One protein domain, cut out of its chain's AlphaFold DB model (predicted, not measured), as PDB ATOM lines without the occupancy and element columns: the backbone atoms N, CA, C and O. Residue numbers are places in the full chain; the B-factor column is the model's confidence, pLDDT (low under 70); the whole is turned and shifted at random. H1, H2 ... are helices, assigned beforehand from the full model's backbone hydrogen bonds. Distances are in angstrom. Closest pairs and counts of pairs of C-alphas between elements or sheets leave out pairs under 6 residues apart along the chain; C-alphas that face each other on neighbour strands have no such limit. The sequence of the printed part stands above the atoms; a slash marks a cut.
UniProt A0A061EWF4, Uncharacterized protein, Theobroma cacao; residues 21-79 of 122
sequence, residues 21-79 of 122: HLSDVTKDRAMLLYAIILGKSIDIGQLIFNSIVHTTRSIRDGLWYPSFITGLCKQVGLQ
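What this domain is: This is residues 21 to 79 of the 122 residues of an uncharacterized protein of Theobroma cacao (UniProt A0A061EWF4). Three helices follow one another as a loose, flat zigzag with few contacts: H1 and H2 run nearly side by side in opposite ways, the link after H2 folds back, and H3 slants away. Residues 71 to 77, of which 71 to 75 belong to H3, stick out. The printed part has 59 residues, all helix in class with no named strand, and is only just loose, close to compact, with a radius of gyration of the C-alphas of 12.9 A and spans of 38 by 30 by 15 A.

Where its parts are: H1, residues 27 to 37, begins at C-alpha 27 (44.763, 50.028, -24.681) and is 15.3 A long. H2, residues 44 to 57, measures 20.2 A. H3, residues 66 to 75, measures 14.3 A and ends at C-alpha 75 (57.113, 40.164, -1.589).

How they stand to each other: H1 and H2 are close but not clearly touching, at a shallow tilt of 22 degrees; their closest C-alphas, of Asp 28 and Leu 47, are 6.7 A apart. H2 and H3 are also close but not clearly touching, opposite ways at a steep tilt of 54 degrees; their closest C-alphas, of Ile 48 and Ile 69, are 8.0 A apart. H1 and H3 are apart. In H1, H2 and H3 every O i to N i+4 pair is within hydrogen-bond range.

The domain as a whole: The C-alphas farthest apart, of Leu 22 and Gln 79, are 39.0 A apart. The printed part has no cut, and both links are short. The model's pLDDT is under 70 at residues 21 to 24, 55 to 56, 58 to 67 and 79.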
ATOM      1  N   HIS A  21      48.000  40.312 -35.163       60.12
ATOM      2  CA  HIS A  21      47.306  41.437 -35.797       60.12
ATOM      3  C   HIS A  21      47.299  42.695 -34.929       60.12
ATOM      4  O   HIS A  21      46.951  42.630 -33.764       60.12
ATOM      5  N   LEU A  22      47.588  43.870 -35.496       59.38
ATOM      6  CA  LEU A  22      47.631  45.152 -34.764       59.38
ATOM      7  C   LEU A  22      46.367  45.448 -33.916       59.38
ATOM      8  O   LEU A  22      46.444  46.191 -32.942       59.38
ATOM      9  N   SER A  23      45.226  44.842 -34.260       63.31
ATOM     10  CA  SER A  23      43.966  44.859 -33.502       63.31
ATOM     11  C   SER A  23      44.030  44.188 -32.125       63.31
ATOM     12  O   SER A  23      43.191  44.477 -31.278       63.31
ATOM     13  N   ASP A  24      45.013  43.320 -31.878       63.38
ATOM     14  CA  ASP A  24      45.191  42.609 -30.606       63.38
ATOM     15  C   ASP A  24      45.990  43.451 -29.586       63.38
ATOM     16  O   ASP A  24      46.251  43.015 -28.459       63.38
ATOM     17  N   VAL A  25      46.418  44.666 -29.970       70.12
ATOM     18  CA  VAL A  25      47.024  45.629 -29.042       70.12
ATOM     19  C   VAL A  25      45.924  46.192 -28.147       70.12
ATOM     20  O   VAL A  25      45.107  47.011 -28.564       70.12
ATOM     21  N   THR A  26      45.927  45.794 -26.880       72.88
ATOM     22  CA  THR A  26      45.030  46.381 -25.885       72.88
ATOM     23  C   THR A  26      45.473  47.798 -25.513       72.88
ATOM     24  O   THR A  26      46.661  48.136 -25.545       72.88
ATOM     25  N   LYS A  27      44.513  48.642 -25.118       76.62
ATOM     26  CA  LYS A  27      44.763  50.028 -24.681       76.62
ATOM     27  C   LYS A  27      45.816  50.104 -23.570       76.62
ATOM     28  O   LYS A  27      46.686  50.968 -23.606       76.62
ATOM     29  N   ASP A  28      45.771  49.164 -22.635       74.25
ATOM     30  CA  ASP A  28      46.705  49.063 -21.513       74.25
ATOM     31  C   ASP A  28      48.146  48.764 -21.973       74.25
ATOM     32  O   ASP A  28      49.092  49.370 -21.465       74.25
ATOM     33  N   ARG A  29      48.336  47.921 -23.004       74.38
ATOM     34  CA  ARG A  29      49.654  47.681 -23.626       74.38
ATOM     35  C   ARG A  29      50.183  48.928 -24.326       74.38
ATOM     36  O   ARG A  29      51.347  49.280 -24.156       74.38
ATOM     37  N   ALA A  30      49.326  49.615 -25.082       78.75
ATOM     38  CA  ALA A  30      49.699  50.859 -25.750       78.75
ATOM     39  C   ALA A  30      50.078  51.954 -24.738       78.75
ATOM     40  O   ALA A  30      51.053  52.673 -24.941       78.75
ATOM     41  N   MET A  31      49.349  52.044 -23.622       80.62
ATOM     42  CA  MET A  31      49.598  53.027 -22.570       80.62
ATOM     43  C   MET A  31      50.904  52.755 -21.815       80.62
ATOM     44  O   MET A  31      51.670  53.687 -21.580       80.62
ATOM     45  N   LEU A  32      51.198  51.491 -21.492       78.69
ATOM     46  CA  LEU A  32      52.466  51.110 -20.867       78.69
ATOM     47  C   LEU A  32      53.662  51.409 -21.784       78.69
ATOM     48  O   LEU A  32      54.649  51.989 -21.339       78.69
ATOM     49  N   LEU A  33      53.555  51.078 -23.074       77.44
ATOM     50  CA  LEU A  33      54.591  51.393 -24.061       77.44
ATOM     51  C   LEU A  33      54.806  52.899 -24.208       77.44
ATOM     52  O   LEU A  33      55.942  53.365 -24.200       77.44
ATOM     53  N   TYR A  34      53.718  53.662 -24.293       82.12
ATOM     54  CA  TYR A  34      53.766  55.118 -24.361       82.12
ATOM     55  C   TYR A  34      54.447  55.727 -23.125       82.12
ATOM     56  O   TYR A  34      55.271  56.631 -23.262       82.12
ATOM     57  N   ALA A  35      54.156  55.208 -21.928       81.25
ATOM     58  CA  ALA A  35      54.790  55.662 -20.696       81.25
ATOM     59  C   ALA A  35      56.298  55.362 -20.669       81.25
ATOM     60  O   ALA A  35      57.076  56.254 -20.340       81.25
ATOM     61  N   ILE A  36      56.715  54.158 -21.083       78.00
ATOM     62  CA  ILE A  36      58.134  53.767 -21.165       78.00
ATOM     63  C   ILE A  36      58.893  54.666 -22.145       78.00
ATOM     64  O   ILE A  36      59.944  55.197 -21.796       78.00
ATOM     65  N   ILE A  37      58.352  54.869 -23.351       80.56
ATOM     66  CA  ILE A  37      58.997  55.674 -24.400       80.56
ATOM     67  C   ILE A  37      59.177  57.127 -23.950       80.56
ATOM     68  O   ILE A  37      60.196  57.744 -24.247       80.56
ATOM     69  N   LEU A  38      58.201  57.680 -23.228       83.62
ATOM     70  CA  LEU A  38      58.246  59.065 -22.761       83.62
ATOM     71  C   LEU A  38      58.860  59.238 -21.368       83.62
ATOM     72  O   LEU A  38      58.857  60.356 -20.856       83.62
ATOM     73  N   GLY A  39      59.330  58.161 -20.730       80.06
ATOM     74  CA  GLY A  39      59.824  58.200 -19.351       80.06
ATOM     75  C   GLY A  39      58.783  58.703 -18.342       80.06
ATOM     76  O   GLY A  39      59.140  59.299 -17.328       80.06
ATOM     77  N   LYS A  40      57.489  58.517 -18.626       80.62
ATOM     78  CA  LYS A  40      56.394  58.960 -17.755       80.62
ATOM     79  C   LYS A  40      56.130  57.929 -16.664       80.62
ATOM     80  O   LYS A  40      56.181  56.724 -16.900       80.62
ATOM     81  N   SER A  41      55.768  58.411 -15.478       81.56
ATOM     82  CA  SER A  41      55.259  57.558 -14.406       81.56
ATOM     83  C   SER A  41      53.938  56.912 -14.823       81.56
ATOM     84  O   SER A  41      53.049  57.595 -15.338       81.56
ATOM     85  N   ILE A  42      53.793  55.618 -14.554       81.31
ATOM     86  CA  ILE A  42      52.550  54.874 -14.753       81.31
ATOM     87  C   ILE A  42      52.148  54.194 -13.448       81.31
ATOM     88  O   ILE A  42      53.000  53.685 -12.719       81.31
ATOM     89  N   ASP A  43      50.849  54.176 -13.163       83.06
ATOM     90  CA  ASP A  43      50.307  53.384 -12.066       83.06
ATOM     91  C   ASP A  43      50.260  51.907 -12.481       83.06
ATOM     92  O   ASP A  43      49.345  51.440 -13.167       83.06
ATOM     93  N   ILE A  44      51.299  51.173 -12.088       75.75
ATOM     94  CA  ILE A  44      51.418  49.737 -12.348       75.75
ATOM     95  C   ILE A  44      50.328  48.953 -11.601       75.75
ATOM     96  O   ILE A  44      49.862  47.935 -12.111       75.75
ATOM     97  N   GLY A  45      49.882  49.425 -10.431       76.00
ATOM     98  CA  GLY A  45      48.823  48.781  -9.655       76.00
ATOM     99  C   GLY A  45      47.493  48.805 -10.402       76.00
ATOM    100  O   GLY A  45      46.858  47.762 -10.567       76.00
ATOM    101  N   GLN A  46      47.126  49.965 -10.948       80.19
ATOM    102  CA  GLN A  46      45.929  50.114 -11.776       80.19
ATOM    103  C   GLN A  46      46.002  49.261 -13.051       80.19
ATOM    104  O   GLN A  46      45.008  48.652 -13.450       80.19
ATOM    105  N   LEU A  47      47.177  49.182 -13.682       78.31
ATOM    106  CA  LEU A  47      47.388  48.369 -14.881       78.31
ATOM    107  C   LEU A  47      47.196  46.869 -14.599       78.31
ATOM    108  O   LEU A  47      46.521  46.173 -15.357       78.31
ATOM    109  N   ILE A  48      47.755  46.374 -13.488       76.69
ATOM    110  CA  ILE A  48      47.576  44.985 -13.046       76.69
ATOM    111  C   ILE A  48      46.107  44.722 -12.721       76.69
ATOM    112  O   ILE A  48      45.560  43.724 -13.188       76.69
ATOM    113  N   PHE A  49      45.456  45.619 -11.977       81.00
ATOM    114  CA  PHE A  49      44.042  45.494 -11.630       81.00
ATOM    115  C   PHE A  49      43.165  45.377 -12.881       81.00
ATOM    116  O   PHE A  49      42.370  44.443 -12.994       81.00
ATOM    117  N   ASN A  50      43.368  46.262 -13.862       77.75
ATOM    118  CA  ASN A  50      42.652  46.214 -15.134       77.75
ATOM    119  C   ASN A  50      42.903  44.896 -15.876       77.75
ATOM    120  O   ASN A  50      41.958  44.312 -16.403       77.75
ATOM    121  N   SER A  51      44.144  44.392 -15.867       74.31
ATOM    122  CA  SER A  51      44.476  43.111 -16.503       74.31
ATOM    123  C   SER A  51      43.765  41.928 -15.839       74.31
ATOM    124  O   SER A  51      43.179  41.114 -16.544       74.31
ATOM    125  N   ILE A  52      43.716  41.877 -14.500       75.88
ATOM    126  CA  ILE A  52      42.998  40.839 -13.745       75.88
ATOM    127  C   ILE A  52      41.506  40.896 -14.079       75.88
ATOM    128  O   ILE A  52      40.915  39.885 -14.454       75.88
ATOM    129  N   VAL A  53      40.899  42.085 -13.998       80.06
ATOM    130  CA  VAL A  53      39.477  42.284 -14.315       80.06
ATOM    131  C   VAL A  53      39.180  41.877 -15.760       80.06
ATOM    132  O   VAL A  53      38.163  41.231 -16.016       80.06
ATOM    133  N   HIS A  54      40.063  42.188 -16.708       73.00
ATOM    134  CA  HIS A  54      39.907  41.772 -18.102       73.00
ATOM    135  C   HIS A  54      39.939  40.243 -18.250       73.00
ATOM    136  O   HIS A  54      39.049  39.677 -18.884       73.00
ATOM    137  N   THR A  55      40.878  39.555 -17.593       67.56
ATOM    138  CA  THR A  55      40.965  38.083 -17.603       67.56
ATOM    139  C   THR A  55      39.729  37.419 -16.985       67.56
ATOM    140  O   THR A  55      39.302  36.373 -17.470       67.56
ATOM    141  N   THR A  56      39.081  38.031 -15.981       69.69
ATOM    142  CA  THR A  56      37.808  37.499 -15.438       69.69
ATOM    143  C   THR A  56      36.655  37.544 -16.444       69.69
ATOM    144  O   THR A  56      35.719  36.755 -16.344       69.69
ATOM    145  N   ARG A  57      36.716  38.448 -17.431       70.69
ATOM    146  CA  ARG A  57      35.697  38.612 -18.481       70.69
ATOM    147  C   ARG A  57      36.018  37.822 -19.752       70.69
ATOM    148  O   ARG A  57      35.120  37.567 -20.548       70.69
ATOM    149  N   SER A  58      37.282  37.444 -19.948       63.31
ATOM    150  CA  SER A  58      37.776  36.721 -21.122       63.31
ATOM    151  C   SER A  58      38.883  35.744 -20.717       63.31
ATOM    152  O   SER A  58      40.062  36.094 -20.653       63.31
ATOM    153  N   ILE A  59      38.509  34.480 -20.485       59.09
ATOM    154  CA  ILE A  59      39.440  33.392 -20.119       59.09
ATOM    155  C   ILE A  59      40.514  33.170 -21.200       59.09
ATOM    156  O   ILE A  59      41.624  32.736 -20.897       59.09
ATOM    157  N   ARG A  60      40.214  33.502 -22.464       58.81
ATOM    158  CA  ARG A  60      41.130  33.282 -23.594       58.81
ATOM    159  C   ARG A  60      42.388  34.147 -23.548       58.81
ATOM    160  O   ARG A  60      43.383  33.771 -24.158       58.81
ATOM    161  N   ASP A  61      42.339  35.288 -22.865       61.88
ATOM    162  CA  ASP A  61      43.419  36.277 -22.930       61.88
ATOM    163  C   ASP A  61      44.485  36.066 -21.841       61.88
ATOM    164  O   ASP A  61      45.566  36.657 -21.923       61.88
ATOM    165  N   GLY A  62      44.207  35.185 -20.867       65.62
ATOM    166  CA  GLY A  62      45.111  34.838 -19.768       65.62
ATOM    167  C   GLY A  62      45.466  36.028 -18.870       65.62
ATOM    168  O   GLY A  62      45.116  37.177 -19.144       65.62
ATOM    169  N   LEU A  63      46.157  35.758 -17.762       67.94
ATOM    170  CA  LEU A  63      46.675  36.820 -16.902       67.94
ATOM    171  C   LEU A  63      47.953  37.396 -17.515       67.94
ATOM    172  O   LEU A  63      48.842  36.654 -17.940       67.94
ATOM    173  N   TRP A  64      48.063  38.720 -17.562       66.56
ATOM    174  CA  TRP A  64      49.252  39.361 -18.109       66.56
ATOM    175  C   TRP A  64      50.349  39.419 -17.049       66.56
ATOM    176  O   TRP A  64      50.134  39.871 -15.930       66.56
ATOM    177  N   TYR A  65      51.541  38.953 -17.420       69.62
ATOM    178  CA  TYR A  65      52.717  38.863 -16.546       69.62
ATOM    179  C   TYR A  65      52.494  38.044 -15.260       69.62
ATOM    180  O   TYR A  65      52.773  38.543 -14.165       69.62
ATOM    181  N   PRO A  66      52.079  36.762 -15.358       69.12
ATOM    182  CA  PRO A  66      51.836  35.933 -14.177       69.12
ATOM    183  C   PRO A  66      53.052  35.876 -13.245       69.12
ATOM    184  O   PRO A  66      52.905  35.935 -12.035       69.12
ATOM    185  N   SER A  67      54.268  35.867 -13.801       67.25
ATOM    186  CA  SER A  67      55.519  35.845 -13.033       67.25
ATOM    187  C   SER A  67      55.768  37.124 -12.234       67.25
ATOM    188  O   SER A  67      56.285  37.051 -11.120       67.25
ATOM    189  N   PHE A  68      55.390  38.284 -12.775       71.12
ATOM    190  CA  PHE A  68      55.505  39.560 -12.074       71.12
ATOM    191  C   PHE A  68      54.504  39.633 -10.922       71.12
ATOM    192  O   PHE A  68      54.882  39.957  -9.800       71.12
ATOM    193  N   ILE A  69      53.258  39.228 -11.177       73.38
ATOM    194  CA  ILE A  69      52.202  39.169 -10.163       73.38
ATOM    195  C   ILE A  69      52.585  38.180  -9.051       73.38
ATOM    196  O   ILE A  69      52.550  38.545  -7.880       73.38
ATOM    197  N   THR A  70      53.068  36.978  -9.389       73.19
ATOM    198  CA  THR A  70      53.600  36.023  -8.401       73.19
ATOM    199  C   THR A  70      54.760  36.617  -7.595       73.19
ATOM    200  O   THR A  70      54.848  36.383  -6.391       73.19
ATOM    201  N   GLY A  71      55.654  37.380  -8.232       74.38
ATOM    202  CA  GLY A  71      56.760  38.064  -7.560       74.38
ATOM    203  C   GLY A  71      56.284  39.085  -6.524       74.38
ATOM    204  O   GLY A  71      56.758  39.066  -5.390       74.38
ATOM    205  N   LEU A  72      55.296  39.911  -6.883       74.38
ATOM    206  CA  LEU A  72      54.667  40.867  -5.967       74.38
ATOM    207  C   LEU A  72      53.983  40.152  -4.798       74.38
ATOM    208  O   LEU A  72      54.194  40.521  -3.645       74.38
ATOM    209  N   CYS A  73      53.238  39.080  -5.071       74.38
ATOM    210  CA  CYS A  73      52.583  38.299  -4.026       74.38
ATOM    211  C   CYS A  73      53.590  37.711  -3.025       74.38
ATOM    212  O   CYS A  73      53.383  37.791  -1.814       74.38
ATOM    213  N   LYS A  74      54.722  37.189  -3.515       74.31
ATOM    214  CA  LYS A  74      55.816  36.703  -2.661       74.31
ATOM    215  C   LYS A  74      56.416  37.813  -1.797       74.31
ATOM    216  O   LYS A  74      56.721  37.565  -0.636       74.31
ATOM    217  N   GLN A  75      56.567  39.024  -2.333       71.62
ATOM    218  CA  GLN A  75      57.113  40.164  -1.589       71.62
ATOM    219  C   GLN A  75      56.191  40.619  -0.448       71.62
ATOM    220  O   GLN A  75      56.677  41.063   0.589       71.62
ATOM    221  N   VAL A  76      54.875  40.470  -0.612       78.00
ATOM    222  CA  VAL A  76      53.876  40.762   0.432       78.00
ATOM    223  C   VAL A  76      53.769  39.619   1.461       78.00
ATOM    224  O   VAL A  76      53.055  39.734   2.451       78.00
ATOM    225  N   GLY A  77      54.512  38.521   1.275       74.25
ATOM    226  CA  GLY A  77      54.501  37.380   2.190       74.25
ATOM    227  C   GLY A  77      53.264  36.496   2.044       74.25
ATOM    228  O   GLY A  77      52.923  35.778   2.984       74.25
ATOM    229  N   LEU A  78      52.590  36.531   0.885       76.44
ATOM    230  CA  LEU A  78      51.507  35.592   0.598       76.44
ATOM    231  C   LEU A  78      52.067  34.163   0.613       76.44
ATOM    232  O   LEU A  78      52.926  33.803  -0.197       76.44
ATOM    233  N   GLN A  79      51.589  33.380   1.578       68.81
ATOM    234  CA  GLN A  79      51.899  31.965   1.726       68.81
ATOM    235  C   GLN A  79      51.006  31.181   0.772       68.81
ATOM    236  O   GLN A  79      49.789  31.158   0.942       68.81
TER     237      GLN A  79